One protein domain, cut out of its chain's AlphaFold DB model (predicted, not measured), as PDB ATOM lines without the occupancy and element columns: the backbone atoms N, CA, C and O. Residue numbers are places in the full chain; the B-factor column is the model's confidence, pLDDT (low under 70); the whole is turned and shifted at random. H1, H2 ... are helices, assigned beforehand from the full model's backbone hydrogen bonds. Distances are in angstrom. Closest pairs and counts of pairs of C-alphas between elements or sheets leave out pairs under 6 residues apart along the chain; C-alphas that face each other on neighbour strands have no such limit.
ATOM      1  N   LEU A 181     124.279 143.229 188.296       82.94
ATOM      2  CA  LEU A 181     124.994 144.255 187.535       82.94
ATOM      3  C   LEU A 181     124.043 145.043 186.622       82.94
ATOM      4  O   LEU A 181     123.342 144.470 185.777       82.94
ATOM      5  N   ARG A 182     124.055 146.372 186.790       76.50
ATOM      6  CA  ARG A 182     123.254 147.329 186.019       76.50
ATOM      7  C   ARG A 182     123.907 147.664 184.682       76.50
ATOM      8  O   ARG A 182     125.032 148.153 184.656       76.50
ATOM      9  N   LYS A 183     123.144 147.535 183.595       71.62
ATOM     10  CA  LYS A 183     123.590 147.823 182.220       71.62
ATOM     11  C   LYS A 183     124.093 149.260 182.010       71.62
ATOM     12  O   LYS A 183     124.999 149.470 181.214       71.62
ATOM     13  N   ASP A 184     123.555 150.222 182.759       71.44
ATOM     14  CA  ASP A 184     123.898 151.647 182.616       71.44
ATOM     15  C   ASP A 184     125.143 152.068 183.414       71.44
ATOM     16  O   ASP A 184     125.503 153.247 183.425       71.44
ATOM     17  N   SER A 185     125.786 151.141 184.136       75.38
ATOM     18  CA  SER A 185     126.994 151.476 184.889       75.38
ATOM     19  C   SER A 185     128.135 151.826 183.933       75.38
ATOM     20  O   SER A 185     128.450 151.065 183.019       75.38
ATOM     21  N   ARG A 186     128.824 152.948 184.179       77.69
ATOM     22  CA  ARG A 186     130.027 153.335 183.417       77.69
ATOM     23  C   ARG A 186     131.152 152.295 183.536       77.69
ATOM     24  O   ARG A 186     132.000 152.226 182.653       77.69
ATOM     25  N   SER A 187     131.138 151.479 184.594       82.12
ATOM     26  CA  SER A 187     132.096 150.399 184.868       82.12
ATOM     27  C   SER A 187     131.583 148.999 184.511       82.12
ATOM     28  O   SER A 187     132.266 148.025 184.818       82.12
ATOM     29  N   ILE A 188     130.434 148.866 183.829       81.62
ATOM     30  CA  ILE A 188     129.763 147.571 183.593       81.62
ATOM     31  C   ILE A 188     130.688 146.491 183.018       81.62
ATOM     32  O   ILE A 188     130.627 145.345 183.446       81.62
ATOM     33  N   ILE A 189     131.583 146.853 182.095       80.81
ATOM     34  CA  ILE A 189     132.525 145.906 181.486       80.81
ATOM     35  C   ILE A 189     133.521 145.393 182.532       80.81
ATOM     36  O   ILE A 189     133.711 144.189 182.646       80.81
ATOM     37  N   SER A 190     134.125 146.289 183.319       84.75
ATOM     38  CA  SER A 190     135.075 145.907 184.371       84.75
ATOM     39  C   SER A 190     134.400 145.065 185.453       84.75
ATOM     40  O   SER A 190     134.960 144.061 185.887       84.75
ATOM     41  N   ASP A 191     133.194 145.449 185.867       85.31
ATOM     42  CA  ASP A 191     132.440 144.743 186.902       85.31
ATOM     43  C   ASP A 191     132.000 143.350 186.420       85.31
ATOM     44  O   ASP A 191     132.116 142.373 187.162       85.31
ATOM     45  N   MET A 192     131.567 143.230 185.156       82.62
ATOM     46  CA  MET A 192     131.248 141.941 184.531       82.62
ATOM     47  C   MET A 192     132.483 141.050 184.402       82.62
ATOM     48  O   MET A 192     132.406 139.879 184.763       82.62
ATOM     49  N   THR A 193     133.614 141.575 183.923       84.69
ATOM     50  CA  THR A 193     134.859 140.798 183.806       84.69
ATOM     51  C   THR A 193     135.305 140.279 185.168       84.69
ATOM     52  O   THR A 193     135.566 139.087 185.305       84.69
ATOM     53  N   ASN A 194     135.293 141.126 186.201       86.00
ATOM     54  CA  ASN A 194     135.635 140.725 187.565       86.00
ATOM     55  C   ASN A 194     134.689 139.638 188.104       86.00
ATOM     56  O   ASN A 194     135.147 138.659 188.697       86.00
ATOM     57  N   ALA A 195     133.377 139.773 187.879       86.12
ATOM     58  CA  ALA A 195     132.394 138.772 188.296       86.12
ATOM     59  C   ALA A 195     132.588 137.429 187.567       86.12
ATOM     60  O   ALA A 195     132.543 136.373 188.200       86.12
ATOM     61  N   LEU A 196     132.859 137.462 186.259       86.56
ATOM     62  CA  LEU A 196     133.135 136.271 185.452       86.56
ATOM     63  C   LEU A 196     134.432 135.584 185.867       86.56
ATOM     64  O   LEU A 196     134.445 134.369 186.054       86.56
ATOM     65  N   GLU A 197     135.506 136.344 186.067       86.88
ATOM     66  CA  GLU A 197     136.754 135.803 186.597       86.88
ATOM     67  C   GLU A 197     136.542 135.134 187.953       86.88
ATOM     68  O   GLU A 197     137.075 134.051 188.193       86.88
ATOM     69  N   ASN A 198     135.757 135.759 188.834       86.75
ATOM     70  CA  ASN A 198     135.444 135.203 190.142       86.75
ATOM     71  C   ASN A 198     134.665 133.881 190.024       86.75
ATOM     72  O   ASN A 198     134.985 132.922 190.728       86.75
ATOM     73  N   ILE A 199     133.698 133.795 189.101       87.81
ATOM     74  CA  ILE A 199     132.975 132.551 188.796       87.81
ATOM     75  C   ILE A 199     133.940 131.470 188.322       87.81
ATOM     76  O   ILE A 199     133.992 130.397 188.920       87.81
ATOM     77  N   VAL A 200     134.735 131.754 187.290       88.69
ATOM     78  CA  VAL A 200     135.673 130.785 186.706       88.69
ATOM     79  C   VAL A 200     136.668 130.291 187.758       88.69
ATOM     80  O   VAL A 200     136.864 129.083 187.897       88.69
ATOM     81  N   LYS A 201     137.251 131.201 188.551       87.94
ATOM     82  CA  LYS A 201     138.173 130.858 189.646       87.94
ATOM     83  C   LYS A 201     137.502 129.926 190.659       87.94
ATOM     84  O   LYS A 201     138.043 128.859 190.933       87.94
ATOM     85  N   ASN A 202     136.317 130.267 191.168       87.31
ATOM     86  CA  ASN A 202     135.619 129.438 192.155       87.31
ATOM     87  C   ASN A 202     135.183 128.081 191.593       87.31
ATOM     88  O   ASN A 202     135.345 127.064 192.262       87.31
ATOM     89  N   VAL A 203     134.678 128.032 190.361       87.75
ATOM     90  CA  VAL A 203     134.257 126.776 189.723       87.75
ATOM     91  C   VAL A 203     135.440 125.821 189.528       87.75
ATOM     92  O   VAL A 203     135.309 124.618 189.772       87.75
ATOM     93  N   ASN A 204     136.608 126.356 189.160       88.00
ATOM     94  CA  ASN A 204     137.845 125.581 189.074       88.00
ATOM     95  C   ASN A 204     138.308 125.090 190.452       88.00
ATOM     96  O   ASN A 204     138.679 123.928 190.586       88.00
ATOM     97  N   LEU A 205     138.238 125.941 191.483       86.44
ATOM     98  CA  LEU A 205     138.579 125.567 192.862       86.44
ATOM     99  C   LEU A 205     137.683 124.454 193.417       86.44
ATOM    100  O   LEU A 205     138.162 123.590 194.143       86.44
ATOM    101  N   MET A 206     136.403 124.449 193.044       87.12
ATOM    102  CA  MET A 206     135.453 123.393 193.409       87.12
ATOM    103  C   MET A 206     135.602 122.119 192.557       87.12
ATOM    104  O   MET A 206     134.903 121.139 192.812       87.12
ATOM    105  N   GLY A 207     136.463 122.120 191.531       84.69
ATOM    106  CA  GLY A 207     136.687 120.970 190.648       84.69
ATOM    107  C   GLY A 207     135.505 120.635 189.734       84.69
ATOM    108  O   GLY A 207     135.352 119.481 189.336       84.69
ATOM    109  N   ARG A 208     134.640 121.606 189.413       84.62
ATOM    110  CA  ARG A 208     133.404 121.368 188.643       84.62
ATOM    111  C   ARG A 208     133.281 122.269 187.409       84.62
ATOM    112  O   ARG A 208     132.304 123.006 187.291       84.62
ATOM    113  N   PRO A 209     134.211 122.191 186.441       82.00
ATOM    114  CA  PRO A 209     134.219 123.062 185.257       82.00
ATOM    115  C   PRO A 209     132.932 122.983 184.422       82.00
ATOM    116  O   PRO A 209     132.614 123.914 183.690       82.00
ATOM    117  N   THR A 210     132.148 121.912 184.567       82.69
ATOM    118  CA  THR A 210     130.860 121.720 183.888       82.69
ATOM    119  C   THR A 210     129.823 122.799 184.200       82.69
ATOM    120  O   THR A 210     128.954 123.028 183.365       82.69
ATOM    121  N   TYR A 211     129.912 123.504 185.337       81.69
ATOM    122  CA  TYR A 211     129.024 124.645 185.629       81.69
ATOM    123  C   TYR A 211     129.230 125.839 184.683       81.69
ATOM    124  O   TYR A 211     128.384 126.728 184.622       81.69
ATOM    125  N   LEU A 212     130.343 125.881 183.943       79.12
ATOM    126  CA  LEU A 212     130.602 126.920 182.944       79.12
ATOM    127  C   LEU A 212     129.974 126.599 181.579       79.12
ATOM    128  O   LEU A 212     129.947 127.465 180.710       79.12
ATOM    129  N   ASN A 213     129.440 125.388 181.385       80.50
ATOM    130  CA  ASN A 213     128.892 124.937 180.101       80.50
ATOM    131  C   ASN A 213     127.433 125.370 179.866       80.50
ATOM    132  O   ASN A 213     126.739 124.781 179.035       80.50
ATOM    133  N   ASP A 214     126.942 126.379 180.584       78.31
ATOM    134  CA  ASP A 214     125.579 126.867 180.402       78.31
ATOM    135  C   ASP A 214     125.500 127.863 179.236       78.31
ATOM    136  O   ASP A 214     125.907 129.023 179.329       78.31
ATOM    137  N   HIS A 215     124.931 127.406 178.119       72.38
ATOM    138  CA  HIS A 215     124.683 128.243 176.947       72.38
ATOM    139  C   HIS A 215     123.747 129.427 177.253       72.38
ATOM    140  O   HIS A 215     123.872 130.483 176.629       72.38
ATOM    141  N   ARG A 216     122.848 129.298 178.238       75.31
ATOM    142  CA  ARG A 216     121.922 130.371 178.638       75.31
ATOM    143  C   ARG A 216     122.665 131.528 179.294       75.31
ATOM    144  O   ARG A 216     122.371 132.680 178.993       75.31
ATOM    145  N   LEU A 217     123.688 131.233 180.098       76.19
ATOM    146  CA  LEU A 217     124.528 132.268 180.704       76.19
ATOM    147  C   LEU A 217     125.248 133.106 179.653       76.19
ATOM    148  O   LEU A 217     125.335 134.320 179.810       76.19
ATOM    149  N   VAL A 218     125.725 132.491 178.570       76.44
ATOM    150  CA  VAL A 218     126.360 133.226 177.465       76.44
ATOM    151  C   VAL A 218     125.369 134.204 176.835       76.44
ATOM    152  O   VAL A 218     125.705 135.371 176.650       76.44
ATOM    153  N   MET A 219     124.134 133.767 176.571       76.19
ATOM    154  CA  MET A 219     123.093 134.630 176.003       76.19
ATOM    155  C   MET A 219     122.736 135.802 176.932       76.19
ATOM    156  O   MET A 219     122.708 136.954 176.487       76.19
ATOM    157  N   ASP A 220     122.530 135.528 178.221       76.75
ATOM    158  CA  ASP A 220     122.204 136.542 179.232       76.75
ATOM    159  C   ASP A 220     123.338 137.566 179.402       76.75
ATOM    160  O   ASP A 220     123.107 138.772 179.540       76.75
ATOM    161  N   LEU A 221     124.586 137.098 179.341       76.88
ATOM    162  CA  LEU A 221     125.777 137.939 179.389       76.88
ATOM    163  C   LEU A 221     125.894 138.835 178.164       76.88
ATOM    164  O   LEU A 221     126.108 140.041 178.310       76.88
ATOM    165  N   THR A 222     125.708 138.285 176.963       80.19
ATOM    166  CA  THR A 222     125.720 139.077 175.731       80.19
ATOM    167  C   THR A 222     124.645 140.162 175.782       80.19
ATOM    168  O   THR A 222     124.935 141.312 175.450       80.19
ATOM    169  N   ALA A 223     123.445 139.859 176.287       80.06
ATOM    170  CA  ALA A 223     122.355 140.829 176.429       80.06
ATOM    171  C   ALA A 223     122.679 141.996 177.390       80.06
ATOM    172  O   ALA A 223     122.187 143.122 177.198       80.06
ATOM    173  N   LYS A 224     123.537 141.759 178.390       77.12
ATOM    174  CA  LYS A 224     123.989 142.763 179.367       77.12
ATOM    175  C   LYS A 224     125.110 143.675 178.866       77.12
ATOM    176  O   LYS A 224     125.281 144.758 179.425       77.12
ATOM    177  N   LEU A 225     125.830 143.297 177.811       78.81
ATOM    178  CA  LEU A 225     126.883 144.140 177.243       78.81
ATOM    179  C   LEU A 225     126.319 145.432 176.611       78.81
ATOM    180  O   LEU A 225     125.181 145.457 176.130       78.81
ATOM    181  N   PRO A 226     127.104 146.523 176.564       79.62
ATOM    182  CA  PRO A 226     126.759 147.705 175.779       79.62
ATOM    183  C   PRO A 226     126.549 147.376 174.291       79.62
ATOM    184  O   PRO A 226     127.280 146.570 173.718       79.62
ATOM    185  N   HIS A 227     125.594 148.053 173.641       75.25
ATOM    186  CA  HIS A 227     125.175 147.765 172.256       75.25
ATOM    187  C   HIS A 227     126.337 147.754 171.244       75.25
ATOM    188  O   HIS A 227     126.403 146.896 170.368       75.25
ATOM    189  N   HIS A 228     127.302 148.665 171.396       73.62
ATOM    190  CA  HIS A 228     128.471 148.737 170.513       73.62
ATOM    191  C   HIS A 228     129.382 147.495 170.599       73.62
ATOM    192  O   HIS A 228     130.043 147.160 169.622       73.62
ATOM    193  N   ILE A 229     129.393 146.777 171.730       76.19
ATOM    194  CA  ILE A 229     130.155 145.528 171.910       76.19
ATOM    195  C   ILE A 229     129.365 144.330 171.385       76.19
ATOM    196  O   ILE A 229     129.936 143.438 170.758       76.19
ATOM    197  N   GLN A 230     128.044 144.327 171.584       75.38
ATOM    198  CA  GLN A 230     127.156 143.285 171.061       75.38
ATOM    199  C   GLN A 230     127.269 143.160 169.535       75.38
ATOM    200  O   GLN A 230     127.393 142.053 169.013       75.38
ATOM    201  N   MET A 231     127.302 144.292 168.823       68.12
ATOM    202  CA  MET A 231     127.438 144.325 167.361       68.12
ATOM    203  C   MET A 231     128.748 143.688 166.868       68.12
ATOM    204  O   MET A 231     128.742 142.960 165.876       68.12
ATOM    205  N   ASN A 232     129.854 143.898 167.588       66.56
ATOM    206  CA  ASN A 232     131.152 143.302 167.258       66.56
ATOM    207  C   ASN A 232     131.176 141.787 167.513       66.56
ATOM    208  O   ASN A 232     131.772 141.041 166.737       66.56
ATOM    209  N   TYR A 233     130.502 141.324 168.572       63.94
ATOM    210  CA  TYR A 233     130.405 139.901 168.906       63.94
ATOM    211  C   TYR A 233     129.620 139.120 167.839       63.94
ATOM    212  O   TYR A 233     130.092 138.093 167.356       63.94
ATOM    213  N   VAL A 234     128.477 139.654 167.393       58.97
ATOM    214  CA  VAL A 234     127.653 139.046 166.330       58.97
ATOM    215  C   VAL A 234     128.374 139.059 164.973       58.97
ATOM    216  O   VAL A 234     128.298 138.081 164.227       58.97
ATOM    217  N   GLY A 235     129.128 140.123 164.668       51.38
ATOM    218  CA  GLY A 235     129.927 140.233 163.440       51.38
ATOM    219  C   GLY A 235     131.096 139.240 163.344       51.38
ATOM    220  O   GLY A 235     131.445 138.817 162.241       51.38
ATOM    221  N   GLY A 236     131.676 138.824 164.477       51.03
ATOM    222  CA  GLY A 236     132.801 137.880 164.538       51.03
ATOM    223  C   GLY A 236     132.416 136.408 164.341       51.03
ATOM    224  O   GLY A 236     133.183 135.645 163.756       51.03
ATOM    225  N   SER A 237     131.206 136.008 164.739       48.88
ATOM    226  CA  SER A 237     130.673 134.646 164.540       48.88
ATOM    227  C   SER A 237     130.388 134.278 163.072       48.88
ATOM    228  O   SER A 237     130.176 133.107 162.772       48.88
ATOM    229  N   ASN A 238     130.440 135.246 162.146       42.19
ATOM    230  CA  ASN A 238     130.226 135.031 160.707       42.19
ATOM    231  C   ASN A 238     131.520 134.820 159.892       42.19
ATOM    232  O   ASN A 238     131.455 134.709 158.667       42.19
TER     233      ASN A 238
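Overview. This is residues 181 to 238 of the 245 residues of the protein "PHD-type domain-containing protein" of Anopheles funestus (UniProt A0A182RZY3). The chain folds as an open, flat zigzag of helices: the long helix H1 runs along one side, the short H2 sits at the turn beyond its end, H3 runs back with a gap between it and H1, and H4 turns back again to make a V with H3. The helices make few contacts, and residues 213 to 220, of which 215 to 220 belong to H3, stand free. The printed part has 58 residues with four named helices, in the order H1, H2, H3, H4, and no named strand; the class is all helix. The whole is loose, with a radius of gyration of the C-alphas of 12.9 A, and spans 35 by 29 by 15 A.

Arrangement. Begin with H1, residues 188 to 205, the longest helix. Look near its end for H2, residues 209 to 212: the two touch, H1 with residues 200 to 203 alone, and their closest C-alphas, those of Val 203 and Pro 209, are 5.8 A apart. Go on to H3, residues 215 to 224, which is apart from H2 although it follows it in the chain. H1 and H3 are near each other, with 5 pairs of C-alphas within 10 A and no pair within 8 A. Past H3 you reach H4, residues 227 to 236. H3 and H4 are close but not clearly touching, with the closest C-alphas, those of Thr 222 and Gln 230, 6.4 A apart. They run opposite ways at a steep tilt of 43 degrees. H4 is apart from both H1 and H2. In the backbones of H1 and H3, every O i to N i+4 pair is within hydrogen-bond range; in H4, 5 of 6 are, and H2 is too short for such a pair.

Along the chain. Find C-alpha 188 at (129.763, 147.571, 183.593); from there H1 runs 25.5 A to C-alpha 205 at (138.579, 125.567, 192.862). H2 is 5.8 A long from C-alpha 209 to C-alpha 212. H3, from His 215 to Lys 224, and H4, from His 227 to Gly 236, are each 14.7 A long. Look for the end of H4 at C-alpha 236, (132.801, 137.880, 164.538).

Size, cuts and confidence. The two C-alphas farthest apart are those of Gly 207 and His 228, at 35.3 A. The printed part has no cut, and the links H1 to H2, H2 to H3 and H3 to H4 are tight. Read the B-factor column for the model's confidence: the mean pLDDT of the printed part is 77.6, and residues 231 to 238, of which 231 to 236 belong to H4, are under 70.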